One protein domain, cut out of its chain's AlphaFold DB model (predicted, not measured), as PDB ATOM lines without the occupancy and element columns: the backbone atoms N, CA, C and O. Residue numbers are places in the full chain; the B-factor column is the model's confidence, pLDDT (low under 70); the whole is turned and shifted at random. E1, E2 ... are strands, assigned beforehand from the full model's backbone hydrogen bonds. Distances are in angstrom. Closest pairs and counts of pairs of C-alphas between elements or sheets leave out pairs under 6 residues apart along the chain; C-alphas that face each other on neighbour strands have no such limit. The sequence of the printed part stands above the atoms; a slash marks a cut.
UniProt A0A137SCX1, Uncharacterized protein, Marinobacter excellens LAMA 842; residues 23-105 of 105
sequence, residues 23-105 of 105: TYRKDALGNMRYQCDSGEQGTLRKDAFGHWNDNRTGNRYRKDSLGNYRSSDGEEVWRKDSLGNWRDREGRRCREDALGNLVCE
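Overview. This is residues 23 to 105 of the 105 residues of an uncharacterized protein of Marinobacter excellens LAMA 842 (UniProt A0A137SCX1). With little regular structure, this is a barrel-like ring of short strands: the curled antiparallel sheet E5-E4-E3-E2-E1-E8-E7 wraps part of the way round, and E6 with short pairings at residues 69 to 70 and 86 to 87 bridges E5 and E7. The printed part has 83 residues, eight named strands, E1 to E8 along the chain, and no named helix: all strand. It is compact, radius of gyration of the C-alphas 12.2 A, spanning 29 by 26 by 26 A.

Arrangement. Look first at E1, residues 23 to 26, and E2, residues 32 to 36, an antiparallel hairpin; N 25 and O 33 are 2.8 A apart, within hydrogen-bond range. E3, 41 to 46, E4, 52 to 54, and E5, 60 to 63, continue this meander, each strand antiparallel to the one before. E6, 77 to 80, pairs with no named strand.

Along the chain. Find C-alpha 41 at (-56.762, -18.788, -9.899); E3 runs 16.8 A. E7, 93 to 96, and E8, 102 to 104, follow, ending at (-49.142, -30.202, -16.002).

Size, cuts and confidence. The printed part has no cut; links E5 to E6 and E6 to E7 are long. No printed residue is under pLDDT 70.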
ATOM      1  N   THR A  23     -51.857 -23.781 -15.226       84.50
ATOM      2  CA  THR A  23     -50.496 -23.284 -15.430       84.50
ATOM      3  C   THR A  23     -49.991 -22.666 -14.137       84.50
ATOM      4  O   THR A  23     -50.624 -21.756 -13.607       84.50
ATOM      5  N   TYR A  24     -48.829 -23.108 -13.660       87.94
ATOM      6  CA  TYR A  24     -48.209 -22.607 -12.437       87.94
ATOM      7  C   TYR A  24     -46.929 -21.836 -12.774       87.94
ATOM      8  O   TYR A  24     -45.988 -22.394 -13.337       87.94
ATOM      9  N   ARG A  25     -46.866 -20.551 -12.414       90.00
ATOM     10  CA  ARG A  25     -45.721 -19.667 -12.681       90.00
ATOM     11  C   ARG A  25     -45.048 -19.202 -11.404       90.00
ATOM     12  O   ARG A  25     -45.713 -18.682 -10.502       90.00
ATOM     13  N   LYS A  26     -43.725 -19.353 -11.352       88.44
ATOM     14  CA  LYS A  26     -42.919 -18.945 -10.201       88.44
ATOM     15  C   LYS A  26     -42.589 -17.458 -10.313       88.44
ATOM     16  O   LYS A  26     -42.115 -17.000 -11.348       88.44
ATOM     17  N   ASP A  27     -42.853 -16.699  -9.256       86.75
ATOM     18  CA  ASP A  27     -42.451 -15.296  -9.166       86.75
ATOM     19  C   ASP A  27     -41.012 -15.143  -8.639       86.75
ATOM     20  O   ASP A  27     -40.379 -16.100  -8.188       86.75
ATOM     21  N   ALA A  28     -40.483 -13.916  -8.674       86.31
ATOM     22  CA  ALA A  28     -39.121 -13.614  -8.222       86.31
ATOM     23  C   ALA A  28     -38.886 -13.862  -6.718       86.31
ATOM     24  O   ALA A  28     -37.743 -13.964  -6.281       86.31
ATOM     25  N   LEU A  29     -39.955 -13.963  -5.922       86.44
ATOM     26  CA  LEU A  29     -39.906 -14.282  -4.494       86.44
ATOM     27  C   LEU A  29     -40.049 -15.794  -4.244       86.44
ATOM     28  O   LEU A  29     -40.060 -16.232  -3.095       86.44
ATOM     29  N   GLY A  30     -40.173 -16.592  -5.307       84.81
ATOM     30  CA  GLY A  30     -40.351 -18.034  -5.239       84.81
ATOM     31  C   GLY A  30     -41.773 -18.481  -4.900       84.81
ATOM     32  O   GLY A  30     -41.956 -19.666  -4.625       84.81
ATOM     33  N   ASN A  31     -42.775 -17.594  -4.916       90.06
ATOM     34  CA  ASN A  31     -44.179 -18.002  -4.808       90.06
ATOM     35  C   ASN A  31     -44.681 -18.517  -6.157       90.06
ATOM     36  O   ASN A  31     -44.189 -18.106  -7.205       90.06
ATOM     37  N   MET A  32     -45.691 -19.382  -6.142       89.75
ATOM     38  CA  MET A  32     -46.272 -19.940  -7.359       89.75
ATOM     39  C   MET A  32     -47.670 -19.366  -7.572       89.75
ATOM     40  O   MET A  32     -48.549 -19.556  -6.737       89.75
ATOM     41  N   ARG A  33     -47.898 -18.666  -8.681       91.69
ATOM     42  CA  ARG A  33     -49.243 -18.259  -9.113       91.69
ATOM     43  C   ARG A  33     -49.804 -19.316 -10.038       91.69
ATOM     44  O   ARG A  33     -49.071 -19.783 -10.904       91.69
ATOM     45  N   TYR A  34     -51.073 -19.659  -9.881       89.50
ATOM     46  CA  TYR A  34     -51.724 -20.606 -10.773       89.50
ATOM     47  C   TYR A  34     -52.997 -20.041 -11.369       89.50
ATOM     48  O   TYR A  34     -53.686 -19.241 -10.735       89.50
ATOM     49  N   GLN A  35     -53.268 -20.475 -12.591       88.88
ATOM     50  CA  GLN A  35     -54.484 -20.178 -13.324       88.88
ATOM     51  C   GLN A  35     -54.890 -21.430 -14.097       88.88
ATOM     52  O   GLN A  35     -54.069 -21.993 -14.824       88.88
ATOM     53  N   CYS A  36     -56.126 -21.860 -13.889       87.00
ATOM     54  CA  CYS A  36     -56.738 -23.012 -14.533       87.00
ATOM     55  C   CYS A  36     -57.704 -22.557 -15.629       87.00
ATOM     56  O   CYS A  36     -58.237 -21.445 -15.569       87.00
ATOM     57  N   ASP A  37     -57.944 -23.418 -16.614       85.69
ATOM     58  CA  ASP A  37     -58.825 -23.118 -17.750       85.69
ATOM     59  C   ASP A  37     -60.297 -22.866 -17.334       85.69
ATOM     60  O   ASP A  37     -60.985 -22.072 -17.974       85.69
ATOM     61  N   SER A  38     -60.761 -23.428 -16.210       82.44
ATOM     62  CA  SER A  38     -62.046 -23.129 -15.531       82.44
ATOM     63  C   SER A  38     -62.176 -21.698 -15.020       82.44
ATOM     64  O   SER A  38     -63.266 -21.281 -14.625       82.44
ATOM     65  N   GLY A  39     -61.078 -20.944 -14.974       85.06
ATOM     66  CA  GLY A  39     -61.027 -19.610 -14.385       85.06
ATOM     67  C   GLY A  39     -60.643 -19.590 -12.905       85.06
ATOM     68  O   GLY A  39     -60.498 -18.508 -12.332       85.06
ATOM     69  N   GLU A  40     -60.426 -20.747 -12.273       88.38
ATOM     70  CA  GLU A  40     -59.852 -20.798 -10.930       88.38
ATOM     71  C   GLU A  40     -58.413 -20.269 -10.939       88.38
ATOM     72  O   GLU A  40     -57.576 -20.678 -11.745       88.38
ATOM     73  N   GLN A  41     -58.099 -19.358 -10.019       91.50
ATOM     74  CA  GLN A  41     -56.762 -18.788  -9.899       91.50
ATOM     75  C   GLN A  41     -56.392 -18.539  -8.442       91.50
ATOM     76  O   GLN A  41     -57.241 -18.211  -7.610       91.50
ATOM     77  N   GLY A  42     -55.106 -18.642  -8.139       92.62
ATOM     78  CA  GLY A  42     -54.617 -18.475  -6.780       92.62
ATOM     79  C   GLY A  42     -53.112 -18.293  -6.709       92.62
ATOM     80  O   GLY A  42     -52.411 -18.071  -7.701       92.62
ATOM     81  N   THR A  43     -52.594 -18.306  -5.490       93.19
ATOM     82  CA  THR A  43     -51.167 -18.190  -5.211       93.19
ATOM     83  C   THR A  43     -50.795 -19.115  -4.065       93.19
ATOM     84  O   THR A  43     -51.289 -18.968  -2.950       93.19
ATOM     85  N   LEU A  44     -49.855 -20.012  -4.340       92.19
ATOM     86  CA  LEU A  44     -49.159 -20.805  -3.345       92.19
ATOM     87  C   LEU A  44     -47.966 -19.994  -2.838       92.19
ATOM     88  O   LEU A  44     -47.053 -19.664  -3.599       92.19
ATOM     89  N   ARG A  45     -47.957 -19.675  -1.545       94.00
ATOM     90  CA  ARG A  45     -46.847 -18.970  -0.888       94.00
ATOM     91  C   ARG A  45     -46.062 -19.924  -0.010       94.00
ATOM     92  O   ARG A  45     -46.654 -20.628   0.811       94.00
ATOM     93  N   LYS A  46     -44.741 -19.925  -0.166       90.62
ATOM     94  CA  LYS A  46     -43.854 -20.764   0.640       90.62
ATOM     95  C   LYS A  46     -43.487 -20.048   1.934       90.62
ATOM     96  O   LYS A  46     -43.040 -18.905   1.901       90.62
ATOM     97  N   ASP A  47     -43.693 -20.706   3.068       89.69
ATOM     98  CA  ASP A  47     -43.285 -20.184   4.370       89.69
ATOM     99  C   ASP A  47     -41.818 -20.517   4.701       89.69
ATOM    100  O   ASP A  47     -41.139 -21.248   3.977       89.69
ATOM    101  N   ALA A  48     -41.330 -19.985   5.826       89.56
ATOM    102  CA  ALA A  48     -39.955 -20.184   6.293       89.56
ATOM    103  C   ALA A  48     -39.617 -21.650   6.631       89.56
ATOM    104  O   ALA A  48     -38.446 -22.020   6.653       89.56
ATOM    105  N   PHE A  49     -40.626 -22.494   6.862       87.94
ATOM    106  CA  PHE A  49     -40.462 -23.932   7.095       87.94
ATOM    107  C   PHE A  49     -40.531 -24.743   5.792       87.94
ATOM    108  O   PHE A  49     -40.387 -25.964   5.802       87.94
ATOM    109  N   GLY A  50     -40.743 -24.075   4.657       86.44
ATOM    110  CA  GLY A  50     -40.827 -24.692   3.344       86.44
ATOM    111  C   GLY A  50     -42.190 -25.303   3.009       86.44
ATOM    112  O   GLY A  50     -42.279 -26.024   2.009       86.44
ATOM    113  N   HIS A  51     -43.230 -25.019   3.797       91.06
ATOM    114  CA  HIS A  51     -44.606 -25.415   3.497       91.06
ATOM    115  C   HIS A  51     -45.266 -24.409   2.556       91.06
ATOM    116  O   HIS A  51     -44.991 -23.211   2.630       91.06
ATOM    117  N   TRP A  52     -46.166 -24.883   1.698       92.50
ATOM    118  CA  TRP A  52     -46.943 -24.012   0.818       92.50
ATOM    119  C   TRP A  52     -48.308 -23.713   1.421       92.50
ATOM    120  O   TRP A  52     -48.919 -24.593   2.014       92.50
ATOM    121  N   ASN A  53     -48.790 -22.488   1.254       94.00
ATOM    122  CA  ASN A  53     -50.128 -22.072   1.662       94.00
ATOM    123  C   ASN A  53     -50.858 -21.528   0.436       94.00
ATOM    124  O   ASN A  53     -50.340 -20.617  -0.214       94.00
ATOM    125  N   ASP A  54     -52.023 -22.084   0.127       92.50
ATOM    126  CA  ASP A  54     -52.889 -21.622  -0.952       92.50
ATOM    127  C   ASP A  54     -53.855 -20.557  -0.432       92.50
ATOM    128  O   ASP A  54     -54.611 -20.787   0.510       92.50
ATOM    129  N   ASN A  55     -53.837 -19.379  -1.050       93.69
ATOM    130  CA  ASN A  55     -54.725 -18.290  -0.663       93.69
ATOM    131  C   ASN A  55     -56.177 -18.476  -1.131       93.69
ATOM    132  O   ASN A  55     -57.053 -17.814  -0.580       93.69
ATOM    133  N   ARG A  56     -56.433 -19.320  -2.139       92.25
ATOM    134  CA  ARG A  56     -57.787 -19.545  -2.660       92.25
ATOM    135  C   ARG A  56     -58.539 -20.558  -1.808       92.25
ATOM    136  O   ARG A  56     -59.658 -20.289  -1.391       92.25
ATOM    137  N   THR A  57     -57.926 -21.714  -1.562       88.94
ATOM    138  CA  THR A  57     -58.543 -22.815  -0.803       88.94
ATOM    139  C   THR A  57     -58.305 -22.704   0.704       88.94
ATOM    140  O   THR A  57     -59.055 -23.271   1.491       88.94
ATOM    141  N   GLY A  58     -57.264 -21.978   1.130       91.50
ATOM    142  CA  GLY A  58     -56.799 -21.971   2.519       91.50
ATOM    143  C   GLY A  58     -55.966 -23.203   2.890       91.50
ATOM    144  O   GLY A  58     -55.532 -23.324   4.039       91.50
ATOM    145  N   ASN A  59     -55.709 -24.107   1.939       91.81
ATOM    146  CA  ASN A  59     -54.965 -25.329   2.195       91.81
ATOM    147  C   ASN A  59     -53.482 -25.077   2.446       91.81
ATOM    148  O   ASN A  59     -52.820 -24.285   1.768       91.81
ATOM    149  N   ARG A  60     -52.929 -25.831   3.402       93.31
ATOM    150  CA  ARG A  60     -51.493 -25.875   3.674       93.31
ATOM    151  C   ARG A  60     -50.900 -27.199   3.227       93.31
ATOM    152  O   ARG A  60     -51.264 -28.251   3.742       93.31
ATOM    153  N   TYR A  61     -49.908 -27.131   2.353       92.06
ATOM    154  CA  TYR A  61     -49.188 -28.284   1.840       92.06
ATOM    155  C   TYR A  61     -47.885 -28.479   2.602       92.06
ATOM    156  O   TYR A  61     -46.971 -27.646   2.546       92.06
ATOM    157  N   ARG A  62     -47.783 -29.605   3.306       93.44
ATOM    158  CA  ARG A  62     -46.590 -29.981   4.073       93.44
ATOM    159  C   ARG A  62     -45.832 -31.094   3.380       93.44
ATOM    160  O   ARG A  62     -46.446 -32.018   2.855       93.44
ATOM    161  N   LYS A  63     -44.502 -30.999   3.409       91.00
ATOM    162  CA  LYS A  63     -43.616 -32.020   2.857       91.00
ATOM    163  C   LYS A  63     -43.431 -33.142   3.880       91.00
ATOM    164  O   LYS A  63     -43.036 -32.867   5.009       91.00
ATOM    165  N   ASP A  64     -43.726 -34.377   3.495       87.62
ATOM    166  CA  ASP A  64     -43.474 -35.561   4.316       87.62
ATOM    167  C   ASP A  64     -42.022 -36.058   4.178       87.62
ATOM    168  O   ASP A  64     -41.228 -35.532   3.391       87.62
ATOM    169  N   SER A  65     -41.651 -37.066   4.973       87.81
ATOM    170  CA  SER A  65     -40.294 -37.633   5.003       87.81
ATOM    171  C   SER A  65     -39.877 -38.312   3.695       87.81
ATOM    172  O   SER A  65     -38.684 -38.456   3.441       87.81
ATOM    173  N   LEU A  66     -40.841 -38.691   2.854       85.75
ATOM    174  CA  LEU A  66     -40.609 -39.236   1.514       85.75
ATOM    175  C   LEU A  66     -40.503 -38.129   0.457       85.75
ATOM    176  O   LEU A  66     -40.248 -38.393  -0.714       85.75
ATOM    177  N   GLY A  67     -40.688 -36.877   0.870       85.12
ATOM    178  CA  GLY A  67     -40.591 -35.703   0.029       85.12
ATOM    179  C   GLY A  67     -41.860 -35.357  -0.743       85.12
ATOM    180  O   GLY A  67     -41.798 -34.461  -1.588       85.12
ATOM    181  N   ASN A  68     -42.988 -36.001  -0.438       88.19
ATOM    182  CA  ASN A  68     -44.286 -35.693  -1.034       88.19
ATOM    183  C   ASN A  68     -44.946 -34.529  -0.296       88.19
ATOM    184  O   ASN A  68     -44.786 -34.395   0.915       88.19
ATOM    185  N   TYR A  69     -45.733 -33.720  -0.997       91.00
ATOM    186  CA  TYR A  69     -46.555 -32.690  -0.373       91.00
ATOM    187  C   TYR A  69     -47.976 -33.202  -0.141       91.00
ATOM    188  O   TYR A  69     -48.566 -33.814  -1.027       91.00
ATOM    189  N   ARG A  70     -48.535 -32.935   1.040       91.88
ATOM    190  CA  ARG A  70     -49.925 -33.265   1.390       91.88
ATOM    191  C   ARG A  70     -50.659 -32.022   1.856       91.88
ATOM    192  O   ARG A  70     -50.110 -31.297   2.691       91.88
ATOM    193  N   SER A  71     -51.858 -31.801   1.332       92.25
ATOM    194  CA  SER A  71     -52.749 -30.733   1.779       92.25
ATOM    195  C   SER A  71     -53.277 -30.996   3.194       92.25
ATOM    196  O   SER A  71     -53.297 -32.129   3.682       92.25
ATOM    197  N   SER A  72     -53.691 -29.930   3.872       89.94
ATOM    198  CA  SER A  72     -54.218 -29.975   5.239       89.94
ATOM    199  C   SER A  72     -55.590 -30.635   5.348       89.94
ATOM    200  O   SER A  72     -55.873 -31.243   6.375       89.94
ATOM    201  N   ASP A  73     -56.418 -30.519   4.310       87.12
ATOM    202  CA  ASP A  73     -57.701 -31.225   4.187       87.12
ATOM    203  C   ASP A  73     -57.523 -32.709   3.815       87.12
ATOM    204  O   ASP A  73     -58.453 -33.502   3.916       87.12
ATOM    205  N   GLY A  74     -56.308 -33.105   3.423       84.19
ATOM    206  CA  GLY A  74     -56.000 -34.456   2.991       84.19
ATOM    207  C   GLY A  74     -56.614 -34.825   1.645       84.19
ATOM    208  O   GLY A  74     -56.562 -36.005   1.308       84.19
ATOM    209  N   GLU A  75     -57.162 -33.875   0.877       81.75
ATOM    210  CA  GLU A  75     -57.765 -34.086  -0.447       81.75
ATOM    211  C   GLU A  75     -56.769 -33.991  -1.607       81.75
ATOM    212  O   GLU A  75     -57.050 -34.467  -2.701       81.75
ATOM    213  N   GLU A  76     -55.551 -33.507  -1.381       81.19
ATOM    214  CA  GLU A  76     -54.569 -33.332  -2.446       81.19
ATOM    215  C   GLU A  76     -53.181 -33.805  -2.004       81.19
ATOM    216  O   GLU A  76     -52.693 -33.510  -0.907       81.19
ATOM    217  N   VAL A  77     -52.534 -34.599  -2.859       85.88
ATOM    218  CA  VAL A  77     -51.201 -35.146  -2.595       85.88
ATOM    219  C   VAL A  77     -50.359 -35.031  -3.851       85.88
ATOM    220  O   VAL A  77     -50.703 -35.597  -4.882       85.88
ATOM    221  N   TRP A  78     -49.218 -34.369  -3.718       87.56
ATOM    222  CA  TRP A  78     -48.234 -34.201  -4.774       87.56
ATOM    223  C   TRP A  78     -47.013 -35.066  -4.495       87.56
ATOM    224  O   TRP A  78     -46.355 -34.919  -3.462       87.56
ATOM    225  N   ARG A  79     -46.689 -35.965  -5.416       90.25
ATOM    226  CA  ARG A  79     -45.584 -36.921  -5.290       90.25
ATOM    227  C   ARG A  79     -44.533 -36.658  -6.345       90.25
ATOM    228  O   ARG A  79     -44.879 -36.359  -7.481       90.25
ATOM    229  N   LYS A  80     -43.259 -36.792  -5.986       87.50
ATOM    230  CA  LYS A  80     -42.171 -36.706  -6.963       87.50
ATOM    231  C   LYS A  80     -41.782 -38.113  -7.403       87.50
ATOM    232  O   LYS A  80     -41.431 -38.934  -6.561       87.50
ATOM    233  N   ASP A  81     -41.885 -38.400  -8.697       85.75
ATOM    234  CA  ASP A  81     -41.462 -39.681  -9.259       85.75
ATOM    235  C   ASP A  81     -39.932 -39.758  -9.422       85.75
ATOM    236  O   ASP A  81     -39.209 -38.771  -9.250       85.75
ATOM    237  N   SER A  82     -39.419 -40.954  -9.724       86.06
ATOM    238  CA  SER A  82     -37.978 -41.216  -9.863       86.06
ATOM    239  C   SER A  82     -37.324 -40.474 -11.031       86.06
ATOM    240  O   SER A  82     -36.105 -40.327 -11.054       86.06
ATOM    241  N   LEU A  83     -38.123 -39.982 -11.981       86.50
ATOM    242  CA  LEU A  83     -37.678 -39.164 -13.109       86.50
ATOM    243  C   LEU A  83     -37.700 -37.667 -12.767       86.50
ATOM    244  O   LEU A  83     -37.356 -36.831 -13.600       86.50
ATOM    245  N   GLY A  84     -38.096 -37.320 -11.541       84.19
ATOM    246  CA  GLY A  84     -38.151 -35.956 -11.047       84.19
ATOM    247  C   GLY A  84     -39.426 -35.198 -11.414       84.19
ATOM    248  O   GLY A  84     -39.491 -34.004 -11.116       84.19
ATOM    249  N   ASN A  85     -40.432 -35.852 -12.003       89.06
ATOM    250  CA  ASN A  85     -41.715 -35.218 -12.303       89.06
ATOM    251  C   ASN A  85     -42.631 -35.246 -11.082       89.06
ATOM    252  O   ASN A  85     -42.581 -36.160 -10.259       89.06
ATOM    253  N   TRP A  86     -43.503 -34.254 -10.989       88.50
ATOM    254  CA  TRP A  86     -44.570 -34.208 -10.005       88.50
ATOM    255  C   TRP A  86     -45.795 -34.974 -10.495       88.50
ATOM    256  O   TRP A  86     -46.083 -35.016 -11.689       88.50
ATOM    257  N   ARG A  87     -46.501 -35.598  -9.559       89.06
ATOM    258  CA  ARG A  87     -47.748 -36.323  -9.768       89.06
ATOM    259  C   ARG A  87     -48.766 -35.853  -8.756       89.06
ATOM    260  O   ARG A  87     -48.446 -35.870  -7.569       89.06
ATOM    261  N   ASP A  88     -49.949 -35.462  -9.196       85.44
ATOM    262  CA  ASP A  88     -51.054 -35.197  -8.276       85.44
ATOM    263  C   ASP A  88     -51.712 -36.504  -7.794       85.44
ATOM    264  O   ASP A  88     -51.168 -37.609  -7.955       85.44
ATOM    265  N   ARG A  89     -52.872 -36.387  -7.144       82.69
ATOM    266  CA  ARG A  89     -53.629 -37.536  -6.643       82.69
ATOM    267  C   ARG A  89     -54.127 -38.416  -7.786       82.69
ATOM    268  O   ARG A  89     -54.096 -39.638  -7.649       82.69
ATOM    269  N   GLU A  90     -54.561 -37.793  -8.869       82.12
ATOM    270  CA  GLU A  90     -55.134 -38.406 -10.063       82.12
ATOM    271  C   GLU A  90     -54.053 -38.996 -10.988       82.12
ATOM    272  O   GLU A  90     -54.360 -39.764 -11.896       82.12
ATOM    273  N   GLY A  91     -52.776 -38.697 -10.731       84.06
ATOM    274  CA  GLY A  91     -51.626 -39.231 -11.455       84.06
ATOM    275  C   GLY A  91     -51.168 -38.376 -12.640       84.06
ATOM    276  O   GLY A  91     -50.261 -38.808 -13.371       84.06
ATOM    277  N   ARG A  92     -51.726 -37.171 -12.812       85.00
ATOM    278  CA  ARG A  92     -51.279 -36.212 -13.833       85.00
ATOM    279  C   ARG A  92     -49.820 -35.910 -13.673       85.00
ATOM    280  O   ARG A  92     -49.336 -35.784 -12.551       85.00
ATOM    281  N   ARG A  93     -49.109 -35.786 -14.784       87.38
ATOM    282  CA  ARG A  93     -47.691 -35.456 -14.722       87.38
ATOM    283  C   ARG A  93     -47.554 -33.950 -14.740       87.38
ATOM    284  O   ARG A  93     -48.097 -33.298 -15.609       87.38
ATOM    285  N   CYS A  94     -46.761 -33.406 -13.836       86.81
ATOM    286  CA  CYS A  94     -46.354 -32.017 -13.894       86.81
ATOM    287  C   CYS A  94     -44.834 -31.917 -13.882       86.81
ATOM    288  O   CYS A  94     -44.157 -32.578 -13.092       86.81
ATOM    289  N   ARG A  95     -44.274 -31.089 -14.756       87.38
ATOM    290  CA  ARG A  95     -42.830 -30.924 -14.915       87.38
ATOM    291  C   ARG A  95     -42.456 -29.453 -14.875       87.38
ATOM    292  O   ARG A  95     -43.187 -28.607 -15.380       87.38
ATOM    293  N   GLU A  96     -41.313 -29.166 -14.262       85.44
ATOM    294  CA  GLU A  96     -40.735 -27.827 -14.277       85.44
ATOM    295  C   GLU A  96     -40.073 -27.574 -15.644       85.44
ATOM    296  O   GLU A  96     -39.280 -28.394 -16.116       85.44
ATOM    297  N   ASP A  97     -40.452 -26.487 -16.314       83.94
ATOM    298  CA  ASP A  97     -39.858 -26.057 -17.578       83.94
ATOM    299  C   ASP A  97     -38.494 -25.371 -17.359       83.94
ATOM    300  O   ASP A  97     -38.033 -25.175 -16.231       83.94
ATOM    301  N   ALA A  98     -37.825 -24.983 -18.449       85.00
ATOM    302  CA  ALA A  98     -36.514 -24.327 -18.389       85.00
ATOM    303  C   ALA A  98     -36.529 -22.952 -17.688       85.00
ATOM    304  O   ALA A  98     -35.469 -22.428 -17.350       85.00
ATOM    305  N   LEU A  99     -37.709 -22.363 -17.481       82.94
ATOM    306  CA  LEU A  99     -37.910 -21.077 -16.815       82.94
ATOM    307  C   LEU A  99     -38.314 -21.246 -15.340       82.94
ATOM    308  O   LEU A  99     -38.480 -20.252 -14.634       82.94
ATOM    309  N   GLY A 100     -38.461 -22.483 -14.858       80.31
ATOM    310  CA  GLY A 100     -38.860 -22.770 -13.482       80.31
ATOM    311  C   GLY A 100     -40.375 -22.781 -13.244       80.31
ATOM    312  O   GLY A 100     -40.804 -22.740 -12.085       80.31
ATOM    313  N   ASN A 101     -41.191 -22.802 -14.305       82.06
ATOM    314  CA  ASN A 101     -42.650 -22.909 -14.214       82.06
ATOM    315  C   ASN A 101     -43.072 -24.373 -14.188       82.06
ATOM    316  O   ASN A 101     -42.493 -25.193 -14.894       82.06
ATOM    317  N   LEU A 102     -44.111 -24.702 -13.423       83.94
ATOM    318  CA  LEU A 102     -44.648 -26.058 -13.388       83.94
ATOM    319  C   LEU A 102     -45.793 -26.178 -14.408       83.94
ATOM    320  O   LEU A 102     -46.794 -25.467 -14.327       83.94
ATOM    321  N   VAL A 103     -45.624 -27.080 -15.372       82.81
ATOM    322  CA  VAL A 103     -46.597 -27.371 -16.433       82.81
ATOM    323  C   VAL A 103     -47.132 -28.779 -16.226       82.81
ATOM    324  O   VAL A 103     -46.334 -29.707 -16.092       82.81
ATOM    325  N   CYS A 104     -48.453 -28.927 -16.184       81.44
ATOM    326  CA  CYS A 104     -49.142 -30.202 -16.002       81.44
ATOM    327  C   CYS A 104     -49.703 -30.735 -17.330       81.44
ATOM    328  O   CYS A 104     -50.089 -29.946 -18.185       81.44
ATOM    329  N   GLU A 105     -49.710 -32.058 -17.496       74.50
ATOM    330  CA  GLU A 105     -50.221 -32.823 -18.645       74.50
ATOM    331  C   GLU A 105     -50.990 -34.074 -18.187       74.50
ATOM    332  O   GLU A 105     -50.618 -34.680 -17.142       74.50
TER     333      GLU A 105